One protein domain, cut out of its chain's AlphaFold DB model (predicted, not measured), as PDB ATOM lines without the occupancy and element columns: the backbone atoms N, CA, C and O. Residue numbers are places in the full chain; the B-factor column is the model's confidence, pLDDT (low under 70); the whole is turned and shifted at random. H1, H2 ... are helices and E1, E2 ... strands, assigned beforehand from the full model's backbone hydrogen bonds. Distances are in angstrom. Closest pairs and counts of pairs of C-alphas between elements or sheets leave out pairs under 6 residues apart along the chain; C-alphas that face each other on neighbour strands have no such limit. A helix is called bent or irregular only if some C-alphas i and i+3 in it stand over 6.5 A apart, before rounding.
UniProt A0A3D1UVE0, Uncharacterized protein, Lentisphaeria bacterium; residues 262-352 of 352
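This is residues 262 to 352 of the 352 residues of an uncharacterized protein of Lentisphaeria bacterium (UniProt A0A3D1UVE0). Helix H2 runs through the middle of a small body, with H1, H3 and H4 packed round it and a two-stranded hairpin, E1 and E2, near its residues 286 to 290. Residues 262 to 268 stick out. The 91 printed residues, with four named helices, then two antiparallel strands, are mostly helix and compact; radius of gyration of the C-alphas 12.6 A, spans 35 by 28 by 22 A.

H1, residues 269 to 281, begins at C-alpha 269 (-12.925, 7.584, -1.617) and measures 18.3 A; H2, 286 to 298, 18.4 A. H3, 305 to 315, 15.7 A, is irregular: C-alphas 306 and 309 are 7.7 A apart. H4 is 325 to 335, E1 339 to 342; E2, 347 to 350, ends at C-alpha 350 (-25.754, -7.424, -20.066).

H1 touches H2, the hub, at a steep tilt of 50 degrees, closest C-alphas Ala 276 and Ala 288, 4.8 A. H2 and H3 form a helical hairpin, closest C-alphas Ile 296 and Ser 307, 5.6 A. H2 touches H4 with residues 293 to 297 alone, closest C-alphas Ile 297 and Lys 325, 6.1 A. In hairpin E1 and E2, N 340 and O 349 are 3.0 A apart, within hydrogen-bond range. Every O i to N i+4 pair is within range in H1 and H2, 5 of 7 in H3, 6 of 7 in H4.

The farthest C-alphas, Asn 302 and Lys 344, are 37.4 A apart. The printed part has no cut and no long link; pLDDT is under 70 at residues 304 to 306.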
ATOM      1  N   ALA A 262     -15.076  12.632 -13.286       90.81
ATOM      2  CA  ALA A 262     -14.117  13.410 -14.069       90.81
ATOM      3  C   ALA A 262     -13.000  14.051 -13.216       90.81
ATOM      4  O   ALA A 262     -11.903  14.304 -13.713       90.81
ATOM      5  N   GLU A 263     -13.245  14.301 -11.926       87.06
ATOM      6  CA  GLU A 263     -12.248  14.858 -11.007       87.06
ATOM      7  C   GLU A 263     -11.117  13.856 -10.690       87.06
ATOM      8  O   GLU A 263     -11.277  12.906  -9.917       87.06
ATOM      9  N   ALA A 264      -9.923  14.113 -11.243       76.50
ATOM     10  CA  ALA A 264      -8.735  13.264 -11.095       76.50
ATOM     11  C   ALA A 264      -8.223  13.110  -9.645       76.50
ATOM     12  O   ALA A 264      -7.511  12.155  -9.338       76.50
ATOM     13  N   ARG A 265      -8.564  14.045  -8.747       76.56
ATOM     14  CA  ARG A 265      -8.202  14.021  -7.318       76.56
ATOM     15  C   ARG A 265      -9.424  14.299  -6.444       76.56
ATOM     16  O   ARG A 265      -9.496  15.329  -5.780       76.56
ATOM     17  N   TYR A 266     -10.389  13.381  -6.455       77.88
ATOM     18  CA  TYR A 266     -11.556  13.502  -5.582       77.88
ATOM     19  C   TYR A 266     -11.146  13.388  -4.097       77.88
ATOM     20  O   TYR A 266     -10.427  12.442  -3.765       77.88
ATOM     21  N   PRO A 267     -11.586  14.282  -3.185       75.81
ATOM     22  CA  PRO A 267     -10.965  14.404  -1.858       75.81
ATOM     23  C   PRO A 267     -11.067  13.179  -0.938       75.81
ATOM     24  O   PRO A 267     -10.220  13.009  -0.067       75.81
ATOM     25  N   GLN A 268     -12.105  12.347  -1.089       80.06
ATOM     26  CA  GLN A 268     -12.326  11.153  -0.264       80.06
ATOM     27  C   GLN A 268     -12.962  10.020  -1.077       80.06
ATOM     28  O   GLN A 268     -14.001  10.209  -1.716       80.06
ATOM     29  N   ARG A 269     -12.391   8.809  -0.981       83.69
ATOM     30  CA  ARG A 269     -12.925   7.584  -1.617       83.69
ATOM     31  C   ARG A 269     -14.363   7.294  -1.172       83.69
ATOM     32  O   ARG A 269     -15.210   7.010  -2.013       83.69
ATOM     33  N   TYR A 270     -14.641   7.440   0.125       85.06
ATOM     34  CA  TYR A 270     -15.966   7.221   0.710       85.06
ATOM     35  C   TYR A 270     -17.044   8.125   0.084       85.06
ATOM     36  O   TYR A 270     -18.082   7.640  -0.356       85.06
ATOM     37  N   TRP A 271     -16.782   9.430  -0.057       88.19
ATOM     38  CA  TRP A 271     -17.744  10.345  -0.682       88.19
ATOM     39  C   TRP A 271     -17.992  10.014  -2.160       88.19
ATOM     40  O   TRP A 271     -19.139  10.058  -2.604       88.19
ATOM     41  N   LYS A 272     -16.954   9.611  -2.913       91.38
ATOM     42  CA  LYS A 272     -17.104   9.146  -4.306       91.38
ATOM     43  C   LYS A 272     -17.989   7.900  -4.397       91.38
ATOM     44  O   LYS A 272     -18.855   7.817  -5.268       91.38
ATOM     45  N   GLN A 273     -17.815   6.964  -3.467       91.88
ATOM     46  CA  GLN A 273     -18.642   5.766  -3.358       91.88
ATOM     47  C   GLN A 273     -20.107   6.094  -3.041       91.88
ATOM     48  O   GLN A 273     -20.990   5.544  -3.694       91.88
ATOM     49  N   GLU A 274     -20.387   7.029  -2.132       92.62
ATOM     50  CA  GLU A 274     -21.761   7.469  -1.843       92.62
ATOM     51  C   GLU A 274     -22.439   8.137  -3.060       92.62
ATOM     52  O   GLU A 274     -23.611   7.869  -3.337       92.62
ATOM     53  N   LYS A 275     -21.711   8.940  -3.855       95.19
ATOM     54  CA  LYS A 275     -22.242   9.486  -5.125       95.19
ATOM     55  C   LYS A 275     -22.547   8.378  -6.138       95.19
ATOM     56  O   LYS A 275     -23.605   8.411  -6.765       95.19
ATOM     57  N   ALA A 276     -21.675   7.374  -6.260       96.25
ATOM     58  CA  ALA A 276     -21.924   6.212  -7.114       96.25
ATOM     59  C   ALA A 276     -23.146   5.398  -6.646       96.25
ATOM     60  O   ALA A 276     -23.996   5.037  -7.456       96.25
ATOM     61  N   ILE A 277     -23.279   5.163  -5.335       96.06
ATOM     62  CA  ILE A 277     -24.442   4.508  -4.715       96.06
ATOM     63  C   ILE A 277     -25.736   5.251  -5.069       96.06
ATOM     64  O   ILE A 277     -26.710   4.612  -5.468       96.06
ATOM     65  N   ALA A 278     -25.750   6.584  -4.982       96.69
ATOM     66  CA  ALA A 278     -26.910   7.386  -5.365       96.69
ATOM     67  C   ALA A 278     -27.233   7.272  -6.868       96.69
ATOM     68  O   ALA A 278     -28.395   7.067  -7.221       96.69
ATOM     69  N   ALA A 279     -26.221   7.333  -7.741       97.75
ATOM     70  CA  ALA A 279     -26.379   7.247  -9.197       97.75
ATOM     71  C   ALA A 279     -26.800   5.857  -9.716       97.75
ATOM     72  O   ALA A 279     -27.403   5.762 -10.781       97.75
ATOM     73  N   VAL A 280     -26.544   4.784  -8.961       97.31
ATOM     74  CA  VAL A 280     -27.049   3.426  -9.257       97.31
ATOM     75  C   VAL A 280     -28.436   3.190  -8.642       97.31
ATOM     76  O   VAL A 280     -29.270   2.502  -9.228       97.31
ATOM     77  N   ARG A 281     -28.709   3.753  -7.457       96.00
ATOM     78  CA  ARG A 281     -29.983   3.557  -6.744       96.00
ATOM     79  C   ARG A 281     -31.132   4.365  -7.353       96.00
ATOM     80  O   ARG A 281     -32.222   3.820  -7.524       96.00
ATOM     81  N   TYR A 282     -30.891   5.644  -7.637       95.38
ATOM     82  CA  TYR A 282     -31.899   6.611  -8.095       95.38
ATOM     83  C   TYR A 282     -31.679   7.082  -9.541       95.38
ATOM     84  O   TYR A 282     -32.583   7.668 -10.131       95.38
ATOM     85  N   GLY A 283     -30.491   6.831 -10.092       94.06
ATOM     86  CA  GLY A 283     -30.137   7.077 -11.486       94.06
ATOM     87  C   GLY A 283     -30.138   5.792 -12.320       94.06
ATOM     88  O   GLY A 283     -30.567   4.729 -11.863       94.06
ATOM     89  N   ASN A 284     -29.588   5.899 -13.527       95.00
ATOM     90  CA  ASN A 284     -29.320   4.797 -14.455       95.00
ATOM     91  C   ASN A 284     -27.824   4.700 -14.830       95.00
ATOM     92  O   ASN A 284     -27.463   4.112 -15.852       95.00
ATOM     93  N   ASN A 285     -26.923   5.303 -14.040       97.50
ATOM     94  CA  ASN A 285     -25.551   5.529 -14.496       97.50
ATOM     95  C   ASN A 285     -24.702   4.244 -14.534       97.50
ATOM     96  O   ASN A 285     -24.170   3.766 -13.529       97.50
ATOM     97  N   VAL A 286     -24.501   3.727 -15.747       97.12
ATOM     98  CA  VAL A 286     -23.696   2.532 -16.044       97.12
ATOM     99  C   VAL A 286     -22.249   2.654 -15.551       97.12
ATOM    100  O   VAL A 286     -21.675   1.671 -15.080       97.12
ATOM    101  N   SER A 287     -21.638   3.842 -15.621       97.44
ATOM    102  CA  SER A 287     -20.255   4.030 -15.158       97.44
ATOM    103  C   SER A 287     -20.141   4.017 -13.627       97.44
ATOM    104  O   SER A 287     -19.165   3.484 -13.099       97.44
ATOM    105  N   ALA A 288     -21.174   4.482 -12.913       97.50
ATOM    106  CA  ALA A 288     -21.280   4.326 -11.464       97.50
ATOM    107  C   ALA A 288     -21.448   2.850 -11.068       97.50
ATOM    108  O   ALA A 288     -20.778   2.384 -10.148       97.50
ATOM    109  N   ALA A 289     -22.269   2.084 -11.801       97.44
ATOM    110  CA  ALA A 289     -22.417   0.644 -11.575       97.44
ATOM    111  C   ALA A 289     -21.084  -0.101 -11.771       97.44
ATOM    112  O   ALA A 289     -20.670  -0.862 -10.896       97.44
ATOM    113  N   LYS A 290     -20.357   0.186 -12.863       97.06
ATOM    114  CA  LYS A 290     -19.000  -0.337 -13.121       97.06
ATOM    115  C   LYS A 290     -18.015   0.026 -12.004       97.06
ATOM    116  O   LYS A 290     -17.272  -0.837 -11.540       97.06
ATOM    117  N   TYR A 291     -18.045   1.269 -11.518       95.75
ATOM    118  CA  TYR A 291     -17.223   1.695 -10.385       95.75
ATOM    119  C   TYR A 291     -17.542   0.911  -9.103       95.75
ATOM    120  O   TYR A 291     -16.617   0.418  -8.460       95.75
ATOM    121  N   LEU A 292     -18.820   0.742  -8.744       95.62
ATOM    122  CA  LEU A 292     -19.211  -0.023  -7.554       95.62
ATOM    123  C   LEU A 292     -18.813  -1.501  -7.646       95.62
ATOM    124  O   LEU A 292     -18.322  -2.049  -6.663       95.62
ATOM    125  N   LEU A 293     -18.945  -2.129  -8.819       95.69
ATOM    126  CA  LEU A 293     -18.477  -3.501  -9.053       95.69
ATOM    127  C   LEU A 293     -16.965  -3.624  -8.792       95.69
ATOM    128  O   LEU A 293     -16.534  -4.527  -8.075       95.69
ATOM    129  N   LEU A 294     -16.169  -2.670  -9.283       93.19
ATOM    130  CA  LEU A 294     -14.732  -2.594  -8.997       93.19
ATOM    131  C   LEU A 294     -14.428  -2.334  -7.512       93.19
ATOM    132  O   LEU A 294     -13.473  -2.906  -6.993       93.19
ATOM    133  N   GLN A 295     -15.228  -1.523  -6.806       91.38
ATOM    134  CA  GLN A 295     -15.071  -1.336  -5.354       91.38
ATOM    135  C   GLN A 295     -15.325  -2.636  -4.578       91.38
ATOM    136  O   GLN A 295     -14.547  -2.953  -3.681       91.38
ATOM    137  N   ILE A 296     -16.345  -3.414  -4.955       91.75
ATOM    138  CA  ILE A 296     -16.649  -4.711  -4.328       91.75
ATOM    139  C   ILE A 296     -15.495  -5.695  -4.564       91.75
ATOM    140  O   ILE A 296     -15.005  -6.310  -3.616       91.75
ATOM    141  N   ILE A 297     -14.982  -5.785  -5.796       91.50
ATOM    142  CA  ILE A 297     -13.809  -6.612  -6.142       91.50
ATOM    143  C   ILE A 297     -12.559  -6.177  -5.346       91.50
ATOM    144  O   ILE A 297     -11.803  -7.022  -4.871       91.50
ATOM    145  N   ALA A 298     -12.361  -4.875  -5.132       88.62
ATOM    146  CA  ALA A 298     -11.205  -4.332  -4.413       88.62
ATOM    147  C   ALA A 298     -11.353  -4.274  -2.875       88.62
ATOM    148  O   ALA A 298     -10.408  -3.875  -2.199       88.62
ATOM    149  N   SER A 299     -12.511  -4.626  -2.309       86.00
ATOM    150  CA  SER A 299     -12.775  -4.517  -0.862       86.00
ATOM    151  C   SER A 299     -11.992  -5.533  -0.021       86.00
ATOM    152  O   SER A 299     -11.722  -6.640  -0.490       86.00
ATOM    153  N   ASP A 300     -11.645  -5.198   1.223       80.12
ATOM    154  CA  ASP A 300     -11.042  -6.166   2.152       80.12
ATOM    155  C   ASP A 300     -12.089  -7.226   2.562       80.12
ATOM    156  O   ASP A 300     -13.124  -6.856   3.123       80.12
ATOM    157  N   PRO A 301     -11.856  -8.538   2.330       71.38
ATOM    158  CA  PRO A 301     -12.748  -9.599   2.808       71.38
ATOM    159  C   PRO A 301     -13.003  -9.569   4.323       71.38
ATOM    160  O   PRO A 301     -14.035 -10.062   4.773       71.38
ATOM    161  N   ASN A 302     -12.087  -8.990   5.104       73.38
ATOM    162  CA  ASN A 302     -12.200  -8.864   6.557       73.38
ATOM    163  C   ASN A 302     -13.007  -7.628   7.001       73.38
ATOM    164  O   ASN A 302     -13.346  -7.522   8.180       73.38
ATOM    165  N   ASN A 303     -13.348  -6.712   6.082       70.12
ATOM    166  CA  ASN A 303     -14.156  -5.521   6.360       70.12
ATOM    167  C   ASN A 303     -15.433  -5.474   5.489       70.12
ATOM    168  O   ASN A 303     -15.539  -4.655   4.569       70.12
ATOM    169  N   PRO A 304     -16.450  -6.313   5.776       61.53
ATOM    170  CA  PRO A 304     -17.666  -6.399   4.958       61.53
ATOM    171  C   PRO A 304     -18.452  -5.076   4.883       61.53
ATOM    172  O   PRO A 304     -19.177  -4.830   3.916       61.53
ATOM    173  N   TYR A 305     -18.284  -4.188   5.871       64.69
ATOM    174  CA  TYR A 305     -18.978  -2.903   5.937       64.69
ATOM    175  C   TYR A 305     -18.616  -1.948   4.791       64.69
ATOM    176  O   TYR A 305     -19.474  -1.174   4.370       64.69
ATOM    177  N   GLU A 306     -17.398  -2.021   4.235       69.25
ATOM    178  CA  GLU A 306     -16.964  -1.136   3.140       69.25
ATOM    179  C   GLU A 306     -17.782  -1.308   1.856       69.25
ATOM    180  O   GLU A 306     -17.931  -0.360   1.090       69.25
ATOM    181  N   SER A 307     -18.311  -2.506   1.597       81.44
ATOM    182  CA  SER A 307     -19.023  -2.817   0.350       81.44
ATOM    183  C   SER A 307     -20.490  -3.186   0.526       81.44
ATOM    184  O   SER A 307     -21.216  -3.185  -0.468       81.44
ATOM    185  N   GLN A 308     -20.970  -3.423   1.751       86.88
ATOM    186  CA  GLN A 308     -22.341  -3.886   1.992       86.88
ATOM    187  C   GLN A 308     -23.407  -3.012   1.309       86.88
ATOM    188  O   GLN A 308     -24.300  -3.538   0.649       86.88
ATOM    189  N   THR A 309     -23.310  -1.680   1.395       89.81
ATOM    190  CA  THR A 309     -24.279  -0.773   0.749       89.81
ATOM    191  C   THR A 309     -24.227  -0.855  -0.781       89.81
ATOM    192  O   THR A 309     -25.272  -0.794  -1.428       89.81
ATOM    193  N   ALA A 310     -23.035  -1.024  -1.364       92.19
ATOM    194  CA  ALA A 310     -22.857  -1.161  -2.810       92.19
ATOM    195  C   ALA A 310     -23.415  -2.499  -3.324       92.19
ATOM    196  O   ALA A 310     -24.149  -2.509  -4.312       92.19
ATOM    197  N   ILE A 311     -23.139  -3.599  -2.609       93.00
ATOM    198  CA  ILE A 311     -23.686  -4.938  -2.879       93.00
ATOM    199  C   ILE A 311     -25.216  -4.894  -2.834       93.00
ATOM    200  O   ILE A 311     -25.862  -5.265  -3.809       93.00
ATOM    201  N   THR A 312     -25.802  -4.373  -1.749       93.62
ATOM    202  CA  THR A 312     -27.261  -4.283  -1.576       93.62
ATOM    203  C   THR A 312     -27.929  -3.486  -2.702       93.62
ATOM    204  O   THR A 312     -28.981  -3.882  -3.199       93.62
ATOM    205  N   VAL A 313     -27.328  -2.370  -3.134       94.88
ATOM    206  CA  VAL A 313     -27.890  -1.542  -4.214       94.88
ATOM    207  C   VAL A 313     -27.779  -2.220  -5.573       94.88
ATOM    208  O   VAL A 313     -28.762  -2.224  -6.307       94.88
ATOM    209  N   LEU A 314     -26.631  -2.819  -5.903       95.94
ATOM    210  CA  LEU A 314     -26.472  -3.535  -7.169       95.94
ATOM    211  C   LEU A 314     -27.356  -4.786  -7.229       95.94
ATOM    212  O   LEU A 314     -27.980  -5.010  -8.260       95.94
ATOM    213  N   ALA A 315     -27.495  -5.547  -6.140       94.62
ATOM    214  CA  ALA A 315     -28.403  -6.696  -6.071       94.62
ATOM    215  C   ALA A 315     -29.879  -6.297  -6.264       94.62
ATOM    216  O   ALA A 315     -30.639  -7.011  -6.906       94.62
ATOM    217  N   GLY A 316     -30.289  -5.128  -5.759       94.06
ATOM    218  CA  GLY A 316     -31.633  -4.583  -5.993       94.06
ATOM    219  C   GLY A 316     -31.855  -4.001  -7.397       94.06
ATOM    220  O   GLY A 316     -32.987  -3.669  -7.744       94.06
ATOM    221  N   LYS A 317     -30.793  -3.843  -8.197       95.38
ATOM    222  CA  LYS A 317     -30.804  -3.156  -9.500       95.38
ATOM    223  C   LYS A 317     -30.213  -3.980 -10.647       95.38
ATOM    224  O   LYS A 317     -30.126  -3.468 -11.756       95.38
ATOM    225  N   SER A 318     -29.792  -5.218 -10.422       95.50
ATOM    226  CA  SER A 318     -29.157  -6.074 -11.427       95.50
ATOM    227  C   SER A 318     -29.200  -7.532 -10.988       95.50
ATOM    228  O   SER A 318     -29.274  -7.815  -9.796       95.50
ATOM    229  N   ASP A 319     -29.064  -8.446 -11.944       91.75
ATOM    230  CA  ASP A 319     -28.936  -9.884 -11.676       91.75
ATOM    231  C   ASP A 319     -27.450 -10.321 -11.684       91.75
ATOM    232  O   ASP A 319     -27.095 -11.429 -12.084       91.75
ATOM    233  N   PHE A 320     -26.550  -9.406 -11.298       94.88
ATOM    234  CA  PHE A 320     -25.099  -9.622 -11.276       94.88
ATOM    235  C   PHE A 320     -24.673 -10.419 -10.024       94.88
ATOM    236  O   PHE A 320     -25.289 -10.268  -8.967       94.88
ATOM    237  N   PRO A 321     -23.590 -11.223 -10.077       92.06
ATOM    238  CA  PRO A 321     -23.173 -12.111  -8.981       92.06
ATOM    239  C   PRO A 321     -22.464 -11.371  -7.824       92.06
ATOM    240  O   PRO A 321     -21.396 -11.770  -7.373       92.06
ATOM    241  N   VAL A 322     -23.034 -10.266  -7.331       90.62
ATOM    242  CA  VAL A 322     -22.378  -9.330  -6.394       90.62
ATOM    243  C   VAL A 322     -22.111  -9.881  -4.991       90.62
ATOM    244  O   VAL A 322     -21.313  -9.301  -4.261       90.62
ATOM    245  N   PHE A 323     -22.742 -10.998  -4.623       88.19
ATOM    246  CA  PHE A 323     -22.500 -11.695  -3.355       88.19
ATOM    247  C   PHE A 323     -21.332 -12.694  -3.421       88.19
ATOM    248  O   PHE A 323     -20.786 -13.058  -2.384       88.19
ATOM    249  N   ASP A 324     -20.921 -13.121  -4.619       87.00
ATOM    250  CA  ASP A 324     -19.794 -14.034  -4.817       87.00
ATOM    251  C   ASP A 324     -18.623 -13.261  -5.419       87.00
ATOM    252  O   ASP A 324     -18.478 -13.149  -6.634       87.00
ATOM    253  N   LYS A 325     -17.768 -12.715  -4.552       80.94
ATOM    254  CA  LYS A 325     -16.634 -11.876  -4.954       80.94
ATOM    255  C   LYS A 325     -15.688 -12.570  -5.952       80.94
ATOM    256  O   LYS A 325     -15.187 -11.924  -6.873       80.94
ATOM    257  N   ASN A 326     -15.465 -13.877  -5.794       79.25
ATOM    258  CA  ASN A 326     -14.532 -14.647  -6.622       79.25
ATOM    259  C   ASN A 326     -15.080 -14.872  -8.037       79.25
ATOM    260  O   ASN A 326     -14.331 -14.809  -9.018       79.25
ATOM    261  N   ASN A 327     -16.387 -15.117  -8.161       90.19
ATOM    262  CA  ASN A 327     -17.042 -15.193  -9.461       90.19
ATOM    263  C   ASN A 327     -17.334 -13.804 -10.048       90.19
ATOM    264  O   ASN A 327     -17.272 -13.654 -11.267       90.19
ATOM    265  N   LEU A 328     -17.549 -12.777  -9.218       92.81
ATOM    266  CA  LEU A 328     -17.770 -11.393  -9.640       92.81
ATOM    267  C   LEU A 328     -16.599 -10.837 -10.448       92.81
ATOM    268  O   LEU A 328     -16.835 -10.231 -11.488       92.81
ATOM    269  N   GLU A 329     -15.349 -11.064 -10.032       93.50
ATOM    270  CA  GLU A 329     -14.192 -10.573 -10.793       93.50
ATOM    271  C   GLU A 329     -14.107 -11.226 -12.183       93.50
ATOM    272  O   GLU A 329     -13.980 -10.535 -13.198       93.50
ATOM    273  N   LYS A 330     -14.229 -12.559 -12.247       94.81
ATOM    274  CA  LYS A 330     -14.205 -13.317 -13.511       94.81
ATOM    275  C   LYS A 330     -15.356 -12.907 -14.429       94.81
ATOM    276  O   LYS A 330     -15.160 -12.714 -15.629       94.81
ATOM    277  N   TRP A 331     -16.548 -12.749 -13.859       96.00
ATOM    278  CA  TRP A 331     -17.740 -12.287 -14.558       96.00
ATOM    279  C   TRP A 331     -17.563 -10.855 -15.075       96.00
ATOM    280  O   TRP A 331     -17.860 -10.594 -16.240       96.00
ATOM    281  N   TYR A 332     -17.013  -9.947 -14.267       96.56
ATOM    282  CA  TYR A 332     -16.792  -8.556 -14.655       96.56
ATOM    283  C   TYR A 332     -15.793  -8.461 -15.812       96.56
ATOM    284  O   TYR A 332     -16.106  -7.857 -16.834       96.56
ATOM    285  N   ARG A 333     -14.643  -9.148 -15.727       94.69
ATOM    286  CA  ARG A 333     -13.640  -9.198 -16.812       94.69
ATOM    287  C   ARG A 333     -14.215  -9.675 -18.157       94.69
ATOM    288  O   ARG A 333     -13.707  -9.263 -19.193       94.69
ATOM    289  N   LYS A 334     -15.255 -10.521 -18.152       95.94
ATOM    290  CA  LYS A 334     -15.914 -11.053 -19.361       95.94
ATOM    291  C   LYS A 334     -17.040 -10.163 -19.918       95.94
ATOM    292  O   LYS A 334     -17.393 -10.326 -21.083       95.94
ATOM    293  N   ASN A 335     -17.636  -9.292 -19.101       96.75
ATOM    294  CA  ASN A 335     -18.878  -8.585 -19.448       96.75
ATOM    295  C   ASN A 335     -18.838  -7.058 -19.235       96.75
ATOM    296  O   ASN A 335     -19.841  -6.392 -19.480       96.75
ATOM    297  N   ALA A 336     -17.733  -6.478 -18.750       94.75
ATOM    298  CA  ALA A 336     -17.660  -5.060 -18.372       94.75
ATOM    299  C   ALA A 336     -17.930  -4.079 -19.528       94.75
ATOM    300  O   ALA A 336     -18.413  -2.972 -19.294       94.75
ATOM    301  N   ASP A 337     -17.644  -4.466 -20.766       95.44
ATOM    302  CA  ASP A 337     -17.992  -3.750 -21.998       95.44
ATOM    303  C   ASP A 337     -19.509  -3.752 -22.266       95.44
ATOM    304  O   ASP A 337     -20.054  -2.732 -22.684       95.44
ATOM    305  N   LYS A 338     -20.194  -4.846 -21.919       96.44
ATOM    306  CA  LYS A 338     -21.618  -5.116 -22.199       96.44
ATOM    307  C   LYS A 338     -22.595  -4.698 -21.102       96.44
ATOM    308  O   LYS A 338     -23.800  -4.851 -21.275       96.44
ATOM    309  N   ILE A 339     -22.121  -4.205 -19.957       96.94
ATOM    310  CA  ILE A 339     -23.025  -3.683 -18.921       96.94
ATOM    311  C   ILE A 339     -23.734  -2.440 -19.470       96.94
ATOM    312  O   ILE A 339     -23.076  -1.438 -19.770       96.94
ATOM    313  N   SER A 340     -25.062  -2.501 -19.533       96.62
ATOM    314  CA  SER A 340     -25.968  -1.418 -19.921       96.62
ATOM    315  C   SER A 340     -27.094  -1.258 -18.889       96.62
ATOM    316  O   SER A 340     -27.157  -2.004 -17.910       96.62
ATOM    317  N   TYR A 341     -27.970  -0.270 -19.079       96.12
ATOM    318  CA  TYR A 341     -29.207  -0.116 -18.312       96.12
ATOM    319  C   TYR A 341     -30.409  -0.320 -19.235       96.12
ATOM    320  O   TYR A 341     -30.414   0.181 -20.360       96.12
ATOM    321  N   ASP A 342     -31.412  -1.057 -18.766       95.38
ATOM    322  CA  ASP A 342     -32.680  -1.257 -19.459       95.38
ATOM    323  C   ASP A 342     -33.792  -0.464 -18.766       95.38
ATOM    324  O   ASP A 342     -34.268  -0.822 -17.687       95.38
ATOM    325  N   GLU A 343     -34.239   0.599 -19.432       92.12
ATOM    326  CA  GLU A 343     -35.335   1.466 -18.988       92.12
ATOM    327  C   GLU A 343     -36.666   0.711 -18.804       92.12
ATOM    328  O   GLU A 343     -37.509   1.148 -18.024       92.12
ATOM    329  N   LYS A 344     -36.876  -0.434 -19.478       92.44
ATOM    330  CA  LYS A 344     -38.123  -1.212 -19.349       92.44
ATOM    331  C   LYS A 344     -38.189  -2.006 -18.049       92.44
ATOM    332  O   LYS A 344     -39.261  -2.113 -17.459       92.44
ATOM    333  N   THR A 345     -37.070  -2.587 -17.618       92.56
ATOM    334  CA  THR A 345     -36.985  -3.352 -16.362       92.56
ATOM    335  C   THR A 345     -36.469  -2.524 -15.184       92.56
ATOM    336  O   THR A 345     -36.576  -2.963 -14.039       92.56
ATOM    337  N   GLY A 346     -35.918  -1.331 -15.433       91.94
ATOM    338  CA  GLY A 346     -35.317  -0.469 -14.412       91.94
ATOM    339  C   GLY A 346     -34.025  -1.037 -13.807       91.94
ATOM    340  O   GLY A 346     -33.656  -0.664 -12.683       91.94
ATOM    341  N   LYS A 347     -33.376  -1.967 -14.524       95.50
ATOM    342  CA  LYS A 347     -32.203  -2.738 -14.092       95.50
ATOM    343  C   LYS A 347     -30.982  -2.499 -14.982       95.50
ATOM    344  O   LYS A 347     -31.093  -2.257 -16.181       95.50
ATOM    345  N   PHE A 348     -29.800  -2.689 -14.403       97.06
ATOM    346  CA  PHE A 348     -28.571  -2.932 -15.148       97.06
ATOM    347  C   PHE A 348     -28.540  -4.379 -15.641       97.06
ATOM    348  O   PHE A 348     -28.782  -5.316 -14.876       97.06
ATOM    349  N   ILE A 349     -28.225  -4.550 -16.921       96.62
ATOM    350  CA  ILE A 349     -28.219  -5.836 -17.622       96.62
ATOM    351  C   ILE A 349     -26.919  -6.012 -18.414       96.62
ATOM    352  O   ILE A 349     -26.090  -5.106 -18.489       96.62
ATOM    353  N   ILE A 350     -26.754  -7.186 -19.023       96.44
ATOM    354  CA  ILE A 350     -25.754  -7.424 -20.066       96.44
ATOM    355  C   ILE A 350     -26.450  -7.307 -21.424       96.44
ATOM    356  O   ILE A 350     -27.339  -8.102 -21.732       96.44
ATOM    357  N   SER A 351     -26.062  -6.315 -22.229       88.81
ATOM    358  CA  SER A 351     -26.481  -6.223 -23.628       88.81
ATOM    359  C   SER A 351     -25.904  -7.389 -24.434       88.81
ATOM    360  O   SER A 351     -24.793  -7.853 -24.159       88.81
ATOM    361  N   ARG A 352     -26.669  -7.866 -25.420       74.06
ATOM    362  CA  ARG A 352     -26.244  -8.945 -26.325       74.06
ATOM    363  C   ARG A 352     -25.129  -8.482 -27.259       74.06
ATOM    364  O   ARG A 352     -25.249  -7.340 -27.748       74.06
TER     365      ARG A 352